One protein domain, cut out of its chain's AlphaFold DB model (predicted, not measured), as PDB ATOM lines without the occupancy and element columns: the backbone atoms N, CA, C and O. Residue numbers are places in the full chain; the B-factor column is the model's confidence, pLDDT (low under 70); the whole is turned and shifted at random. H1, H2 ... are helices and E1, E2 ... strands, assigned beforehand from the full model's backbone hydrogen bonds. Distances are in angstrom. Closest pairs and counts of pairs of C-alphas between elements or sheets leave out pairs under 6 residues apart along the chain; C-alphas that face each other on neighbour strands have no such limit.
ATOM      1  N   ALA A 143     230.714 144.628 134.458       97.06
ATOM      2  CA  ALA A 143     231.506 144.695 135.678       97.06
ATOM      3  C   ALA A 143     230.600 144.768 136.904       97.06
ATOM      4  O   ALA A 143     229.548 145.415 136.893       97.06
ATOM      5  N   LYS A 144     231.018 144.088 137.975       98.19
ATOM      6  CA  LYS A 144     230.391 144.168 139.293       98.19
ATOM      7  C   LYS A 144     231.266 145.030 140.192       98.19
ATOM      8  O   LYS A 144     232.456 144.760 140.319       98.19
ATOM      9  N   TYR A 145     230.647 146.004 140.841       97.88
ATOM     10  CA  TYR A 145     231.294 146.904 141.781       97.88
ATOM     11  C   TYR A 145     230.726 146.721 143.180       97.88
ATOM     12  O   TYR A 145     229.552 146.385 143.356       97.88
ATOM     13  N   GLU A 146     231.577 146.970 144.165       97.06
ATOM     14  CA  GLU A 146     231.182 147.256 145.535       97.06
ATOM     15  C   GLU A 146     231.369 148.759 145.759       97.06
ATOM     16  O   GLU A 146     232.398 149.326 145.399       97.06
ATOM     17  N   MET A 147     230.346 149.406 146.297       96.12
ATOM     18  CA  MET A 147     230.398 150.782 146.763       96.12
ATOM     19  C   MET A 147     230.511 150.767 148.283       96.12
ATOM     20  O   MET A 147     229.790 150.023 148.945       96.12
ATOM     21  N   GLU A 148     231.393 151.609 148.811       96.69
ATOM     22  CA  GLU A 148     231.532 151.895 150.235       96.69
ATOM     23  C   GLU A 148     231.228 153.378 150.463       96.69
ATOM     24  O   GLU A 148     231.836 154.249 149.838       96.69
ATOM     25  N   PHE A 149     230.297 153.665 151.367       97.88
ATOM     26  CA  PHE A 149     230.054 155.007 151.878       97.88
ATOM     27  C   PHE A 149     230.658 155.121 153.276       97.88
ATOM     28  O   PHE A 149     230.416 154.268 154.134       97.88
ATOM     29  N   ILE A 150     231.427 156.186 153.507       96.81
ATOM     30  CA  ILE A 150     232.092 156.473 154.780       96.81
ATOM     31  C   ILE A 150     231.567 157.808 155.297       96.81
ATOM     32  O   ILE A 150     231.807 158.852 154.690       96.81
ATOM     33  N   GLY A 151     230.881 157.783 156.437       95.00
ATOM     34  CA  GLY A 151     230.452 159.007 157.098       95.00
ATOM     35  C   GLY A 151     231.640 159.710 157.757       95.00
ATOM     36  O   GLY A 151     232.386 159.106 158.522       95.00
ATOM     37  N   ILE A 152     231.823 161.000 157.477       94.06
ATOM     38  CA  ILE A 152     232.860 161.832 158.125       94.06
ATOM     39  C   ILE A 152     232.280 163.053 158.846       94.06
ATOM     40  O   ILE A 152     233.026 163.860 159.403       94.06
ATOM     41  N   TRP A 153     230.955 163.211 158.824       94.56
ATOM     42  CA  TRP A 153     230.259 164.334 159.439       94.56
ATOM     43  C   TRP A 153     230.217 164.158 160.958       94.56
ATOM     44  O   TRP A 153     229.595 163.229 161.467       94.56
ATOM     45  N   SER A 154     230.927 165.023 161.678       92.81
ATOM     46  CA  SER A 154     230.979 165.064 163.138       92.81
ATOM     47  C   SER A 154     231.159 166.502 163.618       92.81
ATOM     48  O   SER A 154     231.474 167.403 162.836       92.81
ATOM     49  N   LYS A 155     231.013 166.711 164.926       92.12
ATOM     50  CA  LYS A 155     231.219 168.011 165.567       92.12
ATOM     51  C   LYS A 155     232.652 168.529 165.419       92.12
ATOM     52  O   LYS A 155     232.873 169.732 165.389       92.12
ATOM     53  N   GLU A 156     233.635 167.642 165.318       91.69
ATOM     54  CA  GLU A 156     235.044 168.004 165.149       91.69
ATOM     55  C   GLU A 156     235.359 168.417 163.710       91.69
ATOM     56  O   GLU A 156     236.131 169.350 163.496       91.69
ATOM     57  N   THR A 157     234.783 167.721 162.725       91.12
ATOM     58  CA  THR A 157     235.029 167.998 161.303       91.12
ATOM     59  C   THR A 157     234.190 169.171 160.799       91.12
ATOM     60  O   THR A 157     234.668 169.942 159.970       91.12
ATOM     61  N   HIS A 158     232.973 169.341 161.327       92.88
ATOM     62  CA  HIS A 158     232.005 170.365 160.927       92.88
ATOM     63  C   HIS A 158     231.410 171.070 162.164       92.88
ATOM     64  O   HIS A 158     230.234 170.898 162.468       92.88
ATOM     65  N   PRO A 159     232.202 171.871 162.904       92.62
ATOM     66  CA  PRO A 159     231.797 172.413 164.208       92.62
ATOM     67  C   PRO A 159     230.727 173.506 164.142       92.62
ATOM     68  O   PRO A 159     230.054 173.768 165.138       92.62
ATOM     69  N   LYS A 160     230.600 174.193 163.003       91.00
ATOM     70  CA  LYS A 160     229.676 175.317 162.856       91.00
ATOM     71  C   LYS A 160     228.238 174.802 162.816       91.00
ATOM     72  O   LYS A 160     227.893 174.045 161.918       91.00
ATOM     73  N   ASP A 161     227.431 175.250 163.775       88.88
ATOM     74  CA  ASP A 161     225.998 174.946 163.896       88.88
ATOM     75  C   ASP A 161     225.665 173.445 163.917       88.88
ATOM     76  O   ASP A 161     224.528 173.061 163.648       88.88
ATOM     77  N   PHE A 162     226.639 172.594 164.270       91.75
ATOM     78  CA  PHE A 162     226.428 171.152 164.369       91.75
ATOM     79  C   PHE A 162     225.228 170.855 165.288       91.75
ATOM     80  O   PHE A 162     225.139 171.472 166.359       91.75
ATOM     81  N   PRO A 163     224.319 169.931 164.912       92.62
ATOM     82  CA  PRO A 163     223.099 169.670 165.670       92.62
ATOM     83  C   PRO A 163     223.375 169.439 167.157       92.62
ATOM     84  O   PRO A 163     224.135 168.548 167.534       92.62
ATOM     85  N   SER A 164     222.746 170.241 168.022       89.12
ATOM     86  CA  SER A 164     222.916 170.109 169.475       89.12
ATOM     87  C   SER A 164     222.314 168.803 170.003       89.12
ATOM     88  O   SER A 164     222.797 168.243 170.986       89.12
ATOM     89  N   LEU A 165     221.280 168.299 169.324       90.94
ATOM     90  CA  LEU A 165     220.674 166.994 169.557       90.94
ATOM     91  C   LEU A 165     221.398 165.930 168.720       90.94
ATOM     92  O   LEU A 165     220.897 165.481 167.694       90.94
ATOM     93  N   GLU A 166     222.581 165.511 169.174       90.06
ATOM     94  CA  GLU A 166     223.446 164.577 168.429       90.06
ATOM     95  C   GLU A 166     222.752 163.246 168.088       90.06
ATOM     96  O   GLU A 166     223.004 162.669 167.037       90.06
ATOM     97  N   HIS A 167     221.810 162.787 168.916       91.94
ATOM     98  CA  HIS A 167     221.042 161.561 168.668       91.94
ATOM     99  C   HIS A 167     220.128 161.619 167.433       91.94
ATOM    100  O   HIS A 167     219.656 160.577 166.988       91.94
ATOM    101  N   LEU A 168     219.876 162.812 166.884       92.81
ATOM    102  CA  LEU A 168     219.144 162.994 165.629       92.81
ATOM    103  C   LEU A 168     220.065 162.971 164.407       92.81
ATOM    104  O   LEU A 168     219.562 162.988 163.289       92.81
ATOM    105  N   THR A 169     221.388 162.955 164.590       95.94
ATOM    106  CA  THR A 169     222.328 162.980 163.466       95.94
ATOM    107  C   THR A 169     222.332 161.650 162.724       95.94
ATOM    108  O   THR A 169     222.415 160.579 163.333       95.94
ATOM    109  N   HIS A 170     222.214 161.711 161.400       97.25
ATOM    110  CA  HIS A 170     222.237 160.528 160.550       97.25
ATOM    111  C   HIS A 170     222.509 160.865 159.084       97.25
ATOM    112  O   HIS A 170     222.280 161.981 158.635       97.25
ATOM    113  N   PHE A 171     222.946 159.864 158.331       98.19
ATOM    114  CA  PHE A 171     222.726 159.760 156.895       98.19
ATOM    115  C   PHE A 171     221.552 158.810 156.685       98.19
ATOM    116  O   PHE A 171     221.567 157.695 157.215       98.19
ATOM    117  N   THR A 172     220.531 159.238 155.952       97.44
ATOM    118  CA  THR A 172     219.332 158.423 155.723       97.44
ATOM    119  C   THR A 172     219.660 157.195 154.892       97.44
ATOM    120  O   THR A 172     220.740 157.093 154.295       97.44
ATOM    121  N   ASP A 173     218.712 156.262 154.811       97.31
ATOM    122  CA  ASP A 173     218.798 155.207 153.808       97.31
ATOM    123  C   ASP A 173     219.031 155.840 152.431       97.31
ATOM    124  O   ASP A 173     218.425 156.849 152.061       97.31
ATOM    125  N   MET A 174     220.005 155.286 151.717       97.38
ATOM    126  CA  MET A 174     220.524 155.868 150.490       97.38
ATOM    127  C   MET A 174     219.907 155.146 149.309       97.38
ATOM    128  O   MET A 174     219.806 153.911 149.295       97.38
ATOM    129  N   LEU A 175     219.571 155.920 148.285       98.44
ATOM    130  CA  LEU A 175     219.150 155.383 147.007       98.44
ATOM    131  C   LEU A 175     220.224 155.656 145.969       98.44
ATOM    132  O   LEU A 175     220.650 156.791 145.765       98.44
ATOM    133  N   GLY A 176     220.647 154.606 145.285       97.88
ATOM    134  CA  GLY A 176     221.516 154.726 144.132       97.88
ATOM    135  C   GLY A 176     221.049 153.857 142.982       97.88
ATOM    136  O   GLY A 176     220.179 153.001 143.132       97.88
ATOM    137  N   ALA A 177     221.639 154.061 141.815       98.25
ATOM    138  CA  ALA A 177     221.382 153.234 140.652       98.25
ATOM    139  C   ALA A 177     222.611 153.141 139.751       98.25
ATOM    140  O   ALA A 177     223.353 154.115 139.620       98.25
ATOM    141  N   SER A 178     222.787 151.997 139.091       98.44
ATOM    142  CA  SER A 178     223.513 151.950 137.824       98.44
ATOM    143  C   SER A 178     222.533 152.141 136.676       98.44
ATOM    144  O   SER A 178     221.487 151.488 136.628       98.44
ATOM    145  N   HIS A 179     222.836 153.059 135.766       98.38
ATOM    146  CA  HIS A 179     221.865 153.539 134.791       98.38
ATOM    147  C   HIS A 179     222.508 154.010 133.484       98.38
ATOM    148  O   HIS A 179     223.729 154.147 133.371       98.38
ATOM    149  N   SER A 180     221.668 154.199 132.470       97.62
ATOM    150  CA  SER A 180     222.045 154.820 131.202       97.62
ATOM    151  C   SER A 180     222.026 156.349 131.321       97.62
ATOM    152  O   SER A 180     221.539 156.916 132.301       97.62
ATOM    153  N   LYS A 181     222.481 157.040 130.276       96.38
ATOM    154  CA  LYS A 181     222.390 158.505 130.168       96.38
ATOM    155  C   LYS A 181     220.960 159.065 130.098       96.38
ATOM    156  O   LYS A 181     220.774 160.268 130.238       96.38
ATOM    157  N   ASN A 182     219.957 158.216 129.857       96.38
ATOM    158  CA  ASN A 182     218.554 158.630 129.735       96.38
ATOM    159  C   ASN A 182     217.817 158.644 131.087       96.38
ATOM    160  O   ASN A 182     216.644 159.014 131.142       96.38
ATOM    161  N   TYR A 183     218.485 158.239 132.166       96.75
ATOM    162  CA  TYR A 183     217.986 158.335 133.531       96.75
ATOM    163  C   TYR A 183     218.903 159.240 134.354       96.75
ATOM    164  O   TYR A 183     220.122 159.221 134.196       96.75
ATOM    165  N   SER A 184     218.309 160.023 135.251       96.12
ATOM    166  CA  SER A 184     219.020 160.901 136.174       96.12
ATOM    167  C   SER A 184     218.309 160.853 137.518       96.12
ATOM    168  O   SER A 184     217.142 161.225 137.585       96.12
ATOM    169  N   LEU A 185     219.016 160.439 138.574       96.94
ATOM    170  CA  LEU A 185     218.493 160.504 139.944       96.94
ATOM    171  C   LEU A 185     218.438 161.958 140.436       96.94
ATOM    172  O   LEU A 185     217.428 162.410 140.951       96.94
ATOM    173  N   TRP A 186     219.527 162.698 140.229       97.00
ATOM    174  CA  TRP A 186     219.650 164.126 140.520       97.00
ATOM    175  C   TRP A 186     220.801 164.701 139.689       97.00
ATOM    176  O   TRP A 186     221.658 163.950 139.217       97.00
ATOM    177  N   LYS A 187     220.837 166.020 139.487       94.56
ATOM    178  CA  LYS A 187     221.940 166.718 138.806       94.56
ATOM    179  C   LYS A 187     222.029 168.164 139.283       94.56
ATOM    180  O   LYS A 187     221.000 168.798 139.507       94.56
ATOM    181  N   ILE A 188     223.242 168.705 139.370       91.88
ATOM    182  CA  ILE A 188     223.445 170.120 139.701       91.88
ATOM    183  C   ILE A 188     222.787 171.009 138.639       91.88
ATOM    184  O   ILE A 188     222.931 170.773 137.439       91.88
ATOM    185  N   GLY A 189     222.040 172.016 139.097       91.94
ATOM    186  CA  GLY A 189     221.261 172.917 138.241       91.94
ATOM    187  C   GLY A 189     220.007 172.284 137.624       91.94
ATOM    188  O   GLY A 189     219.336 172.929 136.822       91.94
ATOM    189  N   GLY A 190     219.691 171.025 137.950       92.31
ATOM    190  CA  GLY A 190     218.421 170.392 137.606       92.31
ATOM    191  C   GLY A 190     217.319 170.720 138.611       92.31
ATOM    192  O   GLY A 190     217.596 171.109 139.738       92.31
ATOM    193  N   ILE A 191     216.068 170.523 138.196       94.81
ATOM    194  CA  ILE A 191     214.910 170.570 139.095       94.81
ATOM    195  C   ILE A 191     214.811 169.221 139.816       94.81
ATOM    196  O   ILE A 191     214.930 168.177 139.166       94.81
ATOM    197  N   SER A 192     214.604 169.251 141.134       95.69
ATOM    198  CA  SER A 192     214.388 168.051 141.947       95.69
ATOM    199  C   SER A 192     213.092 167.345 141.532       95.69
ATOM    200  O   SER A 192     212.064 167.998 141.343       95.69
ATOM    201  N   THR A 193     213.134 166.021 141.351       97.50
ATOM    202  CA  THR A 193     211.904 165.231 141.183       97.50
ATOM    203  C   THR A 193     211.179 165.129 142.517       97.50
ATOM    204  O   THR A 193     211.772 165.352 143.571       97.50
ATOM    205  N   ASP A 194     209.909 164.737 142.504       98.00
ATOM    206  CA  ASP A 194     209.190 164.511 143.754       98.00
ATOM    207  C   ASP A 194     209.850 163.413 144.606       98.00
ATOM    208  O   ASP A 194     209.890 163.514 145.830       98.00
ATOM    209  N   GLY A 195     210.376 162.359 143.976       97.62
ATOM    210  CA  GLY A 195     211.128 161.321 144.668       97.62
ATOM    211  C   GLY A 195     212.414 161.843 145.302       97.62
ATOM    212  O   GLY A 195     212.717 161.496 146.441       97.62
ATOM    213  N   MET A 196     213.167 162.689 144.594       97.88
ATOM    214  CA  MET A 196     214.382 163.295 145.143       97.88
ATOM    215  C   MET A 196     214.058 164.304 146.250       97.88
ATOM    216  O   MET A 196     214.744 164.320 147.269       97.88
ATOM    217  N   LYS A 197     212.976 165.078 146.114       97.88
ATOM    218  CA  LYS A 197     212.436 165.910 147.195       97.88
ATOM    219  C   LYS A 197     212.165 165.076 148.448       97.88
ATOM    220  O   LYS A 197     212.571 165.462 149.538       97.88
ATOM    221  N   GLU A 198     211.532 163.909 148.299       97.88
ATOM    222  CA  GLU A 198     211.221 163.062 149.454       97.88
ATOM    223  C   GLU A 198     212.459 162.504 150.168       97.88
ATOM    224  O   GLU A 198     212.473 162.385 151.397       97.88
ATOM    225  N   ILE A 199     213.508 162.194 149.405       97.88
ATOM    226  CA  ILE A 199     214.807 161.821 149.968       97.88
ATOM    227  C   ILE A 199     215.401 163.007 150.728       97.88
ATOM    228  O   ILE A 199     215.865 162.816 151.846       97.88
ATOM    229  N   ALA A 200     215.386 164.201 150.136       97.56
ATOM    230  CA  ALA A 200     216.048 165.379 150.679       97.56
ATOM    231  C   ALA A 200     215.405 165.911 151.966       97.56
ATOM    232  O   ALA A 200     216.130 166.272 152.884       97.56
ATOM    233  N   GLU A 201     214.073 165.933 152.045       95.75
ATOM    234  CA  GLU A 201     213.356 166.531 153.183       95.75
ATOM    235  C   GLU A 201     213.034 165.524 154.297       95.75
ATOM    236  O   GLU A 201     212.967 165.884 155.473       95.75
ATOM    237  N   TRP A 202     212.817 164.248 153.954       94.94
ATOM    238  CA  TRP A 202     212.358 163.237 154.922       94.94
ATOM    239  C   TRP A 202     213.203 161.966 154.952       94.94
ATOM    240  O   TRP A 202     212.907 161.060 155.736       94.94
ATOM    241  N   GLY A 203     214.219 161.844 154.098       95.12
ATOM    242  CA  GLY A 203     215.001 160.616 153.994       95.12
ATOM    243  C   GLY A 203     214.240 159.425 153.419       95.12
ATOM    244  O   GLY A 203     214.678 158.287 153.596       95.12
ATOM    245  N   ASN A 204     213.091 159.647 152.772       96.56
ATOM    246  CA  ASN A 204     212.240 158.578 152.260       96.56
ATOM    247  C   ASN A 204     212.571 158.259 150.798       96.56
ATOM    248  O   ASN A 204     212.384 159.081 149.907       96.56
ATOM    249  N   THR A 205     213.007 157.028 150.528       97.44
ATOM    250  CA  THR A 205     213.390 156.588 149.178       97.44
ATOM    251  C   THR A 205     212.231 156.026 148.355       97.44
ATOM    252  O   THR A 205     212.402 155.777 147.163       97.44
ATOM    253  N   PHE A 206     211.051 155.804 148.948       97.19
ATOM    254  CA  PHE A 206     209.978 155.025 148.321       97.19
ATOM    255  C   PHE A 206     209.523 155.589 146.969       97.19
ATOM    256  O   PHE A 206     209.388 154.837 145.998       97.19
ATOM    257  N   LYS A 207     209.316 156.907 146.881       98.00
ATOM    258  CA  LYS A 207     208.857 157.551 145.646       98.00
ATOM    259  C   LYS A 207     209.938 157.566 144.566       98.00
ATOM    260  O   LYS A 207     209.658 157.191 143.432       98.00
ATOM    261  N   ALA A 208     211.187 157.860 144.922       97.81
ATOM    262  CA  ALA A 208     212.313 157.779 143.987       97.81
ATOM    263  C   ALA A 208     212.558 156.343 143.476       97.81
ATOM    264  O   ALA A 208     212.906 156.135 142.314       97.81
ATOM    265  N   GLU A 209     212.325 155.319 144.304       98.12
ATOM    266  CA  GLU A 209     212.354 153.920 143.861       98.12
ATOM    267  C   GLU A 209     211.255 153.610 142.837       98.12
ATOM    268  O   GLU A 209     211.481 152.812 141.922       98.12
ATOM    269  N   ALA A 210     210.066 154.196 142.990       98.12
ATOM    270  CA  ALA A 210     208.980 154.053 142.027       98.12
ATOM    271  C   ALA A 210     209.326 154.743 140.698       98.12
ATOM    272  O   ALA A 210     209.240 154.099 139.653       98.12
ATOM    273  N   GLU A 211     209.831 155.980 140.740       98.00
ATOM    274  CA  GLU A 211     210.309 156.724 139.561       98.00
ATOM    275  C   GLU A 211     211.394 155.940 138.794       98.00
ATOM    276  O   GLU A 211     211.352 155.818 137.567       98.00
ATOM    277  N   ALA A 212     212.340 155.324 139.512       97.75
ATOM    278  CA  ALA A 212     213.367 154.474 138.910       97.75
ATOM    279  C   ALA A 212     212.780 153.221 138.236       97.75
ATOM    280  O   ALA A 212     213.230 152.825 137.159       97.75
ATOM    281  N   LYS A 213     211.761 152.596 138.841       96.81
ATOM    282  CA  LYS A 213     211.074 151.421 138.273       96.81
ATOM    283  C   LYS A 213     210.254 151.768 137.034       96.81
ATOM    284  O   LYS A 213     210.211 150.967 136.104       96.81
ATOM    285  N   GLU A 214     209.657 152.954 136.971       97.38
ATOM    286  CA  GLU A 214     208.988 153.443 135.756       97.38
ATOM    287  C   GLU A 214     209.972 153.615 134.587       97.38
ATOM    288  O   GLU A 214     209.607 153.459 133.421       97.38
ATOM    289  N   LYS A 215     211.249 153.867 134.896       96.88
ATOM    290  CA  LYS A 215     212.366 153.926 133.943       96.88
ATOM    291  C   LYS A 215     213.213 152.649 133.934       96.88
ATOM    292  O   LYS A 215     214.391 152.708 133.593       96.88
ATOM    293  N   ALA A 216     212.625 151.487 134.234       95.75
ATOM    294  CA  ALA A 216     213.342 150.209 134.310       95.75
ATOM    295  C   ALA A 216     214.274 149.890 133.116       95.75
ATOM    296  O   ALA A 216     215.356 149.365 133.366       95.75
ATOM    297  N   PRO A 217     213.948 150.207 131.841       97.88
ATOM    298  CA  PRO A 217     214.875 149.978 130.726       97.88
ATOM    299  C   PRO A 217     216.173 150.794 130.791       97.88
ATOM    300  O   PRO A 217     217.146 150.436 130.137       97.88
ATOM    301  N   GLU A 218     216.176 151.891 131.550       98.25
ATOM    302  CA  GLU A 218     217.310 152.802 131.720       98.25
ATOM    303  C   GLU A 218     218.070 152.560 133.030       98.25
ATOM    304  O   GLU A 218     219.086 153.211 133.275       98.25
ATOM    305  N   VAL A 219     217.609 151.627 133.871       98.38
ATOM    306  CA  VAL A 219     218.178 151.318 135.189       98.38
ATOM    307  C   VAL A 219     218.547 149.839 135.263       98.38
ATOM    308  O   VAL A 219     217.705 148.950 135.169       98.38
ATOM    309  N   ARG A 220     219.829 149.546 135.497       97.81
ATOM    310  CA  ARG A 220     220.346 148.171 135.551       97.81
ATOM    311  C   ARG A 220     220.291 147.564 136.940       97.81
ATOM    312  O   ARG A 220     219.993 146.375 137.077       97.81
ATOM    313  N   THR A 221     220.680 148.323 137.954       98.19
ATOM    314  CA  THR A 221     220.661 147.901 139.357       98.19
ATOM    315  C   THR A 221     220.205 149.069 140.204       98.19
ATOM    316  O   THR A 221     220.773 150.149 140.100       98.19
ATOM    317  N   LEU A 222     219.207 148.835 141.051       97.81
ATOM    318  CA  LEU A 222     218.778 149.780 142.073       97.81
ATOM    319  C   LEU A 222     219.485 149.425 143.385       97.81
ATOM    320  O   LEU A 222     219.347 148.309 143.885       97.81
ATOM    321  N   MET A 223     220.272 150.355 143.912       97.31
ATOM    322  CA  MET A 223     221.023 150.212 145.154       97.31
ATOM    323  C   MET A 223     220.206 150.797 146.298       97.31
ATOM    324  O   MET A 223     219.996 152.007 146.351       97.31
ATOM    325  N   LYS A 224     219.776 149.943 147.227       96.19
ATOM    326  CA  LYS A 224     219.237 150.369 148.520       96.19
ATOM    327  C   LYS A 224     220.317 150.153 149.558       96.19
ATOM    328  O   LYS A 224     220.725 149.014 149.787       96.19
ATOM    329  N   VAL A 225     220.825 151.238 150.122       96.44
ATOM    330  CA  VAL A 225     221.959 151.190 151.045       96.44
ATOM    331  C   VAL A 225     221.488 151.647 152.407       96.44
ATOM    332  O   VAL A 225     220.832 152.677 152.526       96.44
ATOM    333  N   LYS A 226     221.812 150.862 153.431       97.00
ATOM    334  CA  LYS A 226     221.445 151.183 154.806       97.00
ATOM    335  C   LYS A 226     222.126 152.486 155.224       97.00
ATOM    336  O   LYS A 226     223.343 152.599 155.061       97.00
ATOM    337  N   GLY A 227     221.350 153.410 155.780       96.94
ATOM    338  CA  GLY A 227     221.835 154.664 156.342       96.94
ATOM    339  C   GLY A 227     222.741 154.473 157.561       96.94
ATOM    340  O   GLY A 227     222.845 153.384 158.137       96.94
ATOM    341  N   LEU A 228     223.385 155.560 157.970       98.06
ATOM    342  CA  LEU A 228     224.263 155.618 159.138       98.06
ATOM    343  C   LEU A 228     223.617 156.508 160.195       98.06
ATOM    344  O   LEU A 228     223.470 157.703 159.982       98.06
ATOM    345  N   TRP A 229     223.248 155.940 161.336       96.94
ATOM    346  CA  TRP A 229     222.516 156.642 162.393       96.94
ATOM    347  C   TRP A 229     223.376 156.789 163.638       96.94
ATOM    348  O   TRP A 229     224.229 155.937 163.885       96.94
ATOM    349  N   TYR A 230     223.137 157.825 164.446       94.94
ATOM    350  CA  TYR A 230     223.760 157.945 165.764       94.94
ATOM    351  C   TYR A 230     223.609 156.641 166.575       94.94
ATOM    352  O   TYR A 230     222.515 156.071 166.614       94.94
ATOM    353  N   PRO A 231     224.673 156.159 167.249       94.00
ATOM    354  CA  PRO A 231     225.997 156.779 167.425       94.00
ATOM    355  C   PRO A 231     227.020 156.469 166.313       94.00
ATOM    356  O   PRO A 231     228.183 156.838 166.429       94.00
ATOM    357  N   GLU A 232     226.620 155.794 165.238       94.75
ATOM    358  CA  GLU A 232     227.489 155.277 164.170       94.75
ATOM    359  C   GLU A 232     227.455 156.135 162.888       94.75
ATOM    360  O   GLU A 232     227.691 155.636 161.787       94.75
ATOM    361  N   VAL A 233     227.194 157.443 163.002       94.75
ATOM    362  CA  VAL A 233     227.133 158.368 161.848       94.75
ATOM    363  C   VAL A 233     228.449 158.394 161.069       94.75
ATOM    364  O   VAL A 233     228.435 158.514 159.848       94.75
ATOM    365  N   GLN A 234     229.588 158.230 161.754       94.94
ATOM    366  CA  GLN A 234     230.920 158.156 161.136       94.94
ATOM    367  C   GLN A 234     231.323 156.726 160.732       94.94
ATOM    368  O   GLN A 234     232.501 156.414 160.536       94.94
ATOM    369  N   GLY A 235     230.341 155.826 160.678       94.38
ATOM    370  CA  GLY A 235     230.512 154.443 160.278       94.38
ATOM    371  C   GLY A 235     230.711 154.275 158.774       94.38
ATOM    372  O   GLY A 235     230.996 155.211 158.021       94.38
ATOM    373  N   ARG A 236     230.566 153.024 158.341       96.44
ATOM    374  CA  ARG A 236     230.692 152.619 156.944       96.44
ATOM    375  C   ARG A 236     229.530 151.724 156.560       96.44
ATOM    376  O   ARG A 236     229.093 150.905 157.363       96.44
ATOM    377  N   THR A 237     229.059 151.860 155.332       96.19
ATOM    378  CA  THR A 237     228.014 151.007 154.760       96.19
ATOM    379  C   THR A 237     228.399 150.649 153.335       96.19
ATOM    380  O   THR A 237     229.079 151.427 152.662       96.19
ATOM    381  N   THR A 238     228.022 149.457 152.883       95.25
ATOM    382  CA  THR A 238     228.391 148.965 151.556       95.25
ATOM    383  C   THR A 238     227.184 148.469 150.780       95.25
ATOM    384  O   THR A 238     226.153 148.084 151.337       95.25
ATOM    385  N   SER A 239     227.306 148.484 149.457       95.81
ATOM    386  CA  SER A 239     226.339 147.884 148.545       95.81
ATOM    387  C   SER A 239     227.041 147.417 147.280       95.81
ATOM    388  O   SER A 239     228.161 147.827 146.997       95.81
ATOM    389  N   SER A 240     226.392 146.561 146.495       96.44
ATOM    390  CA  SER A 240     226.961 146.086 145.234       96.44
ATOM    391  C   SER A 240     226.030 146.365 144.071       96.44
ATOM    392  O   SER A 240     224.810 146.269 144.206       96.44
ATOM    393  N   PHE A 241     226.612 146.671 142.918       98.12
ATOM    394  CA  PHE A 241     225.869 146.946 141.699       98.12
ATOM    395  C   PHE A 241     226.606 146.436 140.469       98.12
ATOM    396  O   PHE A 241     227.795 146.118 140.512       98.12
ATOM    397  N   VAL A 242     225.873 146.321 139.364       98.31
ATOM    398  CA  VAL A 242     226.411 145.845 138.091       98.31
ATOM    399  C   VAL A 242     226.242 146.927 137.039       98.31
ATOM    400  O   VAL A 242     225.175 147.536 136.936       98.31
ATOM    401  N   VAL A 243     227.277 147.125 136.233       98.19
ATOM    402  CA  VAL A 243     227.254 147.984 135.048       98.19
ATOM    403  C   VAL A 243     227.443 147.168 133.781       98.19
ATOM    404  O   VAL A 243     227.980 146.059 133.795       98.19
ATOM    405  N   ASN A 244     226.977 147.722 132.671       97.25
ATOM    406  CA  ASN A 244     227.229 147.192 131.340       97.25
ATOM    407  C   ASN A 244     227.389 148.343 130.348       97.25
ATOM    408  O   ASN A 244     227.215 149.504 130.712       97.25
ATOM    409  N   LYS A 245     227.685 148.023 129.085       96.94
ATOM    410  CA  LYS A 245     227.855 149.014 128.013       96.94
ATOM    411  C   LYS A 245     226.778 150.109 127.995       96.94
ATOM    412  O   LYS A 245     227.085 151.285 127.819       96.94
ATOM    413  N   TYR A 246     225.512 149.730 128.166       97.25
ATOM    414  CA  TYR A 246     224.388 150.666 128.112       97.25
ATOM    415  C   TYR A 246     224.195 151.429 129.431       97.25
ATOM    416  O   TYR A 246     223.958 152.633 129.414       97.25
ATOM    417  N   HIS A 247     224.361 150.749 130.566       97.88
ATOM    418  CA  HIS A 247     224.185 151.277 131.917       97.88
ATOM    419  C   HIS A 247     225.539 151.422 132.619       97.88
ATOM    420  O   HIS A 247     225.856 150.676 133.550       97.88
ATOM    421  N   HIS A 248     226.373 152.319 132.103       97.06
ATOM    422  CA  HIS A 248     227.752 152.516 132.557       97.06
ATOM    423  C   HIS A 248     227.906 153.679 133.552       97.06
ATOM    424  O   HIS A 248     229.026 153.958 133.986       97.06
ATOM    425  N   LEU A 249     226.804 154.353 133.900       97.81
ATOM    426  CA  LEU A 249     226.778 155.451 134.861       97.81
ATOM    427  C   LEU A 249     226.300 154.960 136.228       97.81
ATOM    428  O   LEU A 249     225.477 154.046 136.308       97.81
ATOM    429  N   ALA A 250     226.783 155.592 137.295       97.56
ATOM    430  CA  ALA A 250     226.327 155.364 138.661       97.56
ATOM    431  C   ALA A 250     225.930 156.681 139.344       97.56
ATOM    432  O   ALA A 250     226.652 157.676 139.267       97.56
ATOM    433  N   SER A 251     224.799 156.661 140.051       98.00
ATOM    434  CA  SER A 251     224.339 157.759 140.908       98.00
ATOM    435  C   SER A 251     223.976 157.246 142.298       98.00
ATOM    436  O   SER A 251     223.573 156.093 142.450       98.00
ATOM    437  N   LEU A 252     224.089 158.112 143.301       98.25
ATOM    438  CA  LEU A 252     223.715 157.880 144.696       98.25
ATOM    439  C   LEU A 252     223.227 159.198 145.297       98.25
ATOM    440  O   LEU A 252     223.805 160.242 144.998       98.25
ATOM    441  N   ALA A 253     222.223 159.144 146.164       98.31
ATOM    442  CA  ALA A 253     221.808 160.259 147.002       98.31
ATOM    443  C   ALA A 253     221.446 159.777 148.412       98.31
ATOM    444  O   ALA A 253     220.889 158.690 148.589       98.31
ATOM    445  N   THR A 254     221.767 160.600 149.406       98.25
ATOM    446  CA  THR A 254     221.351 160.446 150.803       98.25
ATOM    447  C   THR A 254     221.257 161.824 151.446       98.25
ATOM    448  O   THR A 254     222.086 162.695 151.170       98.25
ATOM    449  N   MET A 255     220.252 162.016 152.290       97.94
ATOM    450  CA  MET A 255     220.131 163.199 153.133       97.94
ATOM    451  C   MET A 255     221.009 163.018 154.370       97.94
ATOM    452  O   MET A 255     221.101 161.915 154.914       97.94
ATOM    453  N   PHE A 256     221.634 164.097 154.839       95.56
ATOM    454  CA  PHE A 256     222.297 164.112 156.142       95.56
ATOM    455  C   PHE A 256     221.472 164.941 157.126       95.56
ATOM    456  O   PHE A 256     221.436 166.164 157.070       95.56
ATOM    457  N   GLY A 257     220.773 164.243 158.014       93.00
ATOM    458  CA  GLY A 257     219.778 164.813 158.906       93.00
ATOM    459  C   GLY A 257     220.304 165.117 160.306       93.00
ATOM    460  O   GLY A 257     221.205 164.423 160.775       93.00
ATOM    461  N   PRO A 258     219.700 166.081 161.022       94.38
ATOM    462  CA  PRO A 258     218.635 166.960 160.541       94.38
ATOM    463  C   PRO A 258     219.176 168.011 159.557       94.38
ATOM    464  O   PRO A 258     220.263 168.550 159.757       94.38
ATOM    465  N   SER A 259     218.412 168.281 158.504       94.94
ATOM    466  CA  SER A 259     218.656 169.326 157.506       94.94
ATOM    467  C   SER A 259     217.329 169.703 156.841       94.94
ATOM    468  O   SER A 259     216.423 168.871 156.872       94.94
ATOM    469  N   PRO A 260     217.211 170.887 156.217       94.94
ATOM    470  CA  PRO A 260     216.020 171.270 155.457       94.94
ATOM    471  C   PRO A 260     215.805 170.334 154.258       94.94
ATOM    472  O   PRO A 260     214.846 169.574 154.226       94.94
ATOM    473  N   ASP A 261     216.753 170.331 153.323       96.31
ATOM    474  CA  ASP A 261     216.707 169.537 152.092       96.31
ATOM    475  C   ASP A 261     218.124 169.225 151.559       96.31
ATOM    476  O   ASP A 261     218.372 169.089 150.354       96.31
ATOM    477  N   TRP A 262     219.096 169.132 152.472       96.56
ATOM    478  CA  TRP A 262     220.499 168.960 152.115       96.56
ATOM    479  C   TRP A 262     220.880 167.493 151.947       96.56
ATOM    480  O   TRP A 262     220.597 166.626 152.774       96.56
ATOM    481  N   CYS A 263     221.615 167.226 150.875       97.81
ATOM    482  CA  CYS A 263     222.009 165.890 150.471       97.81
ATOM    483  C   CYS A 263     223.507 165.802 150.175       97.81
ATOM    484  O   CYS A 263     224.191 166.794 149.929       97.81
ATOM    485  N   VAL A 264     224.019 164.575 150.165       98.00
ATOM    486  CA  VAL A 264     225.323 164.218 149.600       98.00
ATOM    487  C   VAL A 264     225.153 163.045 148.644       98.00
ATOM    488  O   VAL A 264     224.216 162.252 148.750       98.00
ATOM    489  N   GLY A 265     226.065 162.912 147.683       96.75
ATOM    490  CA  GLY A 265     226.021 161.795 146.749       96.75
ATOM    491  C   GLY A 265     226.874 161.999 145.509       96.75
ATOM    492  O   GLY A 265     227.584 162.993 145.378       96.75
ATOM    493  N   ILE A 266     226.742 161.069 144.566       96.69
ATOM    494  CA  ILE A 266     227.338 161.160 143.229       96.69
ATOM    495  C   ILE A 266     226.238 161.194 142.168       96.69
ATOM    496  O   ILE A 266     225.204 160.546 142.327       96.69
ATOM    497  N   SER A 267     226.463 161.926 141.081       96.00
ATOM    498  CA  SER A 267     225.537 161.994 139.949       96.00
ATOM    499  C   SER A 267     226.247 161.591 138.667       96.00
ATOM    500  O   SER A 267     227.281 162.161 138.323       96.00
ATOM    501  N   SER A 268     225.670 160.617 137.961       96.12
ATOM    502  CA  SER A 268     226.052 160.195 136.609       96.12
ATOM    503  C   SER A 268     227.553 159.932 136.429       96.12
ATOM    504  O   SER A 268     228.134 160.270 135.399       96.12
ATOM    505  N   VAL A 269     228.185 159.309 137.425       95.62
ATOM    506  CA  VAL A 269     229.611 158.967 137.403       95.62
ATOM    507  C   VAL A 269     229.859 157.869 136.382       95.62
ATOM    508  O   VAL A 269     229.302 156.778 136.499       95.62
ATOM    509  N   ASN A 270     230.733 158.131 135.411       95.69
ATOM    510  CA  ASN A 270     231.080 157.149 134.390       95.69
ATOM    511  C   ASN A 270     232.101 156.131 134.923       95.69
ATOM    512  O   ASN A 270     233.129 156.505 135.501       95.69
ATOM    513  N   LEU A 271     231.819 154.841 134.732       95.69
ATOM    514  CA  LEU A 271     232.709 153.733 135.105       95.69
ATOM    515  C   LEU A 271     233.372 153.058 133.896       95.69
ATOM    516  O   LEU A 271     234.268 152.231 134.068       95.69
ATOM    517  N   CYS A 272     232.963 153.424 132.683       94.56
ATOM    518  CA  CYS A 272     233.546 152.931 131.445       94.56
ATOM    519  C   CYS A 272     234.752 153.781 131.034       94.56
ATOM    520  O   CYS A 272     234.710 155.015 131.062       94.56
ATOM    521  N   LEU A 273     235.833 153.112 130.646       90.81
ATOM    522  CA  LEU A 273     237.057 153.747 130.183       90.81
ATOM    523  C   LEU A 273     237.071 153.872 128.647       90.81
ATOM    524  O   LEU A 273     236.525 153.012 127.948       90.81
ATOM    525  N   PRO A 274     237.726 154.913 128.095       87.81
ATOM    526  CA  PRO A 274     237.913 155.073 126.650       87.81
ATOM    527  C   PRO A 274     238.597 153.898 125.937       87.81
ATOM    528  O   PRO A 274     238.450 153.752 124.727       87.81
ATOM    529  N   ASP A 275     239.334 153.057 126.663       85.06
ATOM    530  CA  ASP A 275     240.008 151.862 126.142       85.06
ATOM    531  C   ASP A 275     239.110 150.607 126.139       85.06
ATOM    532  O   ASP A 275     239.597 149.485 125.996       85.06
ATOM    533  N   CYS A 276     237.794 150.793 126.282       91.19
ATOM    534  CA  CYS A 276     236.783 149.736 126.322       91.19
ATOM    535  C   CYS A 276     236.921 148.778 127.512       91.19
ATOM    536  O   CYS A 276     236.445 147.644 127.447       91.19
ATOM    537  N   SER A 277     237.536 149.246 128.600       91.38
ATOM    538  CA  SER A 277     237.612 148.537 129.874       91.38
ATOM    539  C   SER A 277     236.811 149.244 130.979       91.38
ATOM    540  O   SER A 277     236.129 150.249 130.750       91.38
ATOM    541  N   TRP A 278     236.859 148.688 132.187       92.12
ATOM    542  CA  TRP A 278     236.155 149.184 133.366       92.12
ATOM    543  C   TRP A 278     237.149 149.789 134.354       92.12
ATOM    544  O   TRP A 278     238.189 149.193 134.640       92.12
ATOM    545  N   VAL A 279     236.834 150.965 134.902       92.19
ATOM    546  CA  VAL A 279     237.700 151.604 135.901       92.19
ATOM    547  C   VAL A 279     237.818 150.726 137.146       92.19
ATOM    548  O   VAL A 279     236.814 150.234 137.648       92.19
ATOM    549  N   ALA A 280     239.028 150.527 137.668       87.31
ATOM    550  CA  ALA A 280     239.227 149.644 138.820       87.31
ATOM    551  C   ALA A 280     238.621 150.212 140.119       87.31
ATOM    552  O   ALA A 280     238.001 149.482 140.884       87.31
ATOM    553  N   GLU A 281     238.799 151.512 140.361       88.00
ATOM    554  CA  GLU A 281     238.347 152.196 141.574       88.00
ATOM    555  C   GLU A 281     238.070 153.674 141.279       88.00
ATOM    556  O   GLU A 281     238.753 154.309 140.469       88.00
ATOM    557  N   ARG A 282     237.063 154.223 141.961       88.38
ATOM    558  CA  ARG A 282     236.717 155.644 141.955       88.38
ATOM    559  C   ARG A 282     236.461 156.084 143.390       88.38
ATOM    560  O   ARG A 282     235.682 155.451 144.094       88.38
ATOM    561  N   THR A 283     237.097 157.173 143.803       88.94
ATOM    562  CA  THR A 283     236.951 157.745 145.146       88.94
ATOM    563  C   THR A 283     236.560 159.206 145.014       88.94
ATOM    564  O   THR A 283     237.149 159.928 144.208       88.94
ATOM    565  N   PHE A 284     235.578 159.630 145.805       89.31
ATOM    566  CA  PHE A 284     235.042 160.985 145.779       89.31
ATOM    567  C   PHE A 284     234.933 161.525 147.199       89.31
ATOM    568  O   PHE A 284     234.389 160.852 148.074       89.31
ATOM    569  N   ASP A 285     235.397 162.755 147.393       89.62
ATOM    570  CA  ASP A 285     235.024 163.546 148.559       89.62
ATOM    571  C   ASP A 285     233.658 164.172 148.266       89.62
ATOM    572  O   ASP A 285     233.511 164.962 147.329       89.62
ATOM    573  N   LEU A 286     232.639 163.769 149.024       93.12
ATOM    574  CA  LEU A 286     231.277 164.242 148.811       93.12
ATOM    575  C   LEU A 286     231.080 165.582 149.508       93.12
ATOM    576  O   LEU A 286     231.363 165.724 150.698       93.12
ATOM    577  N   LEU A 287     230.559 166.550 148.762       91.12
ATOM    578  CA  LEU A 287     230.179 167.850 149.293       91.12
ATOM    579  C   LEU A 287     228.655 167.927 149.423       91.12
ATOM    580  O   LEU A 287     227.954 167.390 148.559       91.12
ATOM    581  N   PRO A 288     228.147 168.594 150.473       94.31
ATOM    582  CA  PRO A 288     226.736 168.914 150.578       94.31
ATOM    583  C   PRO A 288     226.228 169.687 149.367       94.31
ATOM    584  O   PRO A 288     226.911 170.576 148.850       94.31
ATOM    585  N   TRP A 289     225.008 169.377 148.963       95.31
ATOM    586  CA  TRP A 289     224.238 170.135 147.992       95.31
ATOM    587  C   TRP A 289     222.795 170.276 148.475       95.31
ATOM    588  O   TRP A 289     222.317 169.487 149.287       95.31
ATOM    589  N   ASP A 290     222.134 171.313 147.984       96.25
ATOM    590  CA  ASP A 290     220.785 171.731 148.359       96.25
ATOM    591  C   ASP A 290     219.815 171.307 147.248       96.25
ATOM    592  O   ASP A 290     220.116 171.497 146.061       96.25
ATOM    593  N   ALA A 291     218.712 170.643 147.608       96.44
ATOM    594  CA  ALA A 291     217.750 170.134 146.632       96.44
ATOM    595  C   ALA A 291     216.858 171.239 146.036       96.44
ATOM    596  O   ALA A 291     216.250 171.020 144.981       96.44
TER     597      ALA A 291
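AT A GLANCE: This is residues 143 to 291 of the 304 residues of the protein "Reeler domain protein" of Oesophagostomum dentatum (UniProt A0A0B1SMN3). A four-stranded sheet, twisted, is covered on one face by the helical hairpin H1 and H2 and over part of the other face by the two-stranded sheet E1 E4. Residues 156 to 161 stick out. The printed part has 149 residues with named elements in the order E1 E2 H1 H2 E3 E4 E5 E6; both sheets, E3 E2 E5 E6 and E1 E4, are antiparallel. The class is mixed, with under half of the residues in named elements; the whole is compact, radius of gyration of the C-alphas 15.4 A, yet elongated, spanning 49 by 31 by 25 A.

IN THESE COORDINATES: E1, residues 143 to 150, begins at C-alpha 143 (231.506, 144.695, 135.678) and measures 22.4 A. E2 is 174 to 179, H1 194 to 202, H2 206 to 214 and E3 219 to 225. E4, 236 to 244, measures 26.4 A, E5, 249 to 257, 26.7 A, and E6, 262 to 270, 23.8 A, ending at C-alpha 270 (231.080, 157.149, 134.390).

HOW THE PARTS SIT: In the larger sheet, N 176 of E2 and O 223 of E3 are 2.9 A apart, N 177 of E2 and O 251 of E5 2.9 A, and, in the hairpin E5 and E6, N 254 and O 264 3.0 A, each within hydrogen-bond range. H1 and H2 are on the same face, two layers with the sheet, at heights of 9.1 A and 9.9 A; they touch at Gly 195 and Ala 208, C-alphas 3.8 A apart. In both helices every O i to N i+4 pair is within range. In the smaller sheet N 147 of E1 and O 239 of E4 are 2.8 A apart. The sheets form a sandwich, two sheets face to face, the parts that face each other 9.2 A centre to centre; the closest C-alphas of E3 and E4 are those of Thr 221 and Phe 241, 5.8 A apart.

THE WHOLE: The C-alphas farthest apart, Ser 164 and Asp 275, are 50.0 A apart. The printed part has no cut. The links E1 to E2 and E2 to H1 are long. No printed residue is under 70 in pLDDT.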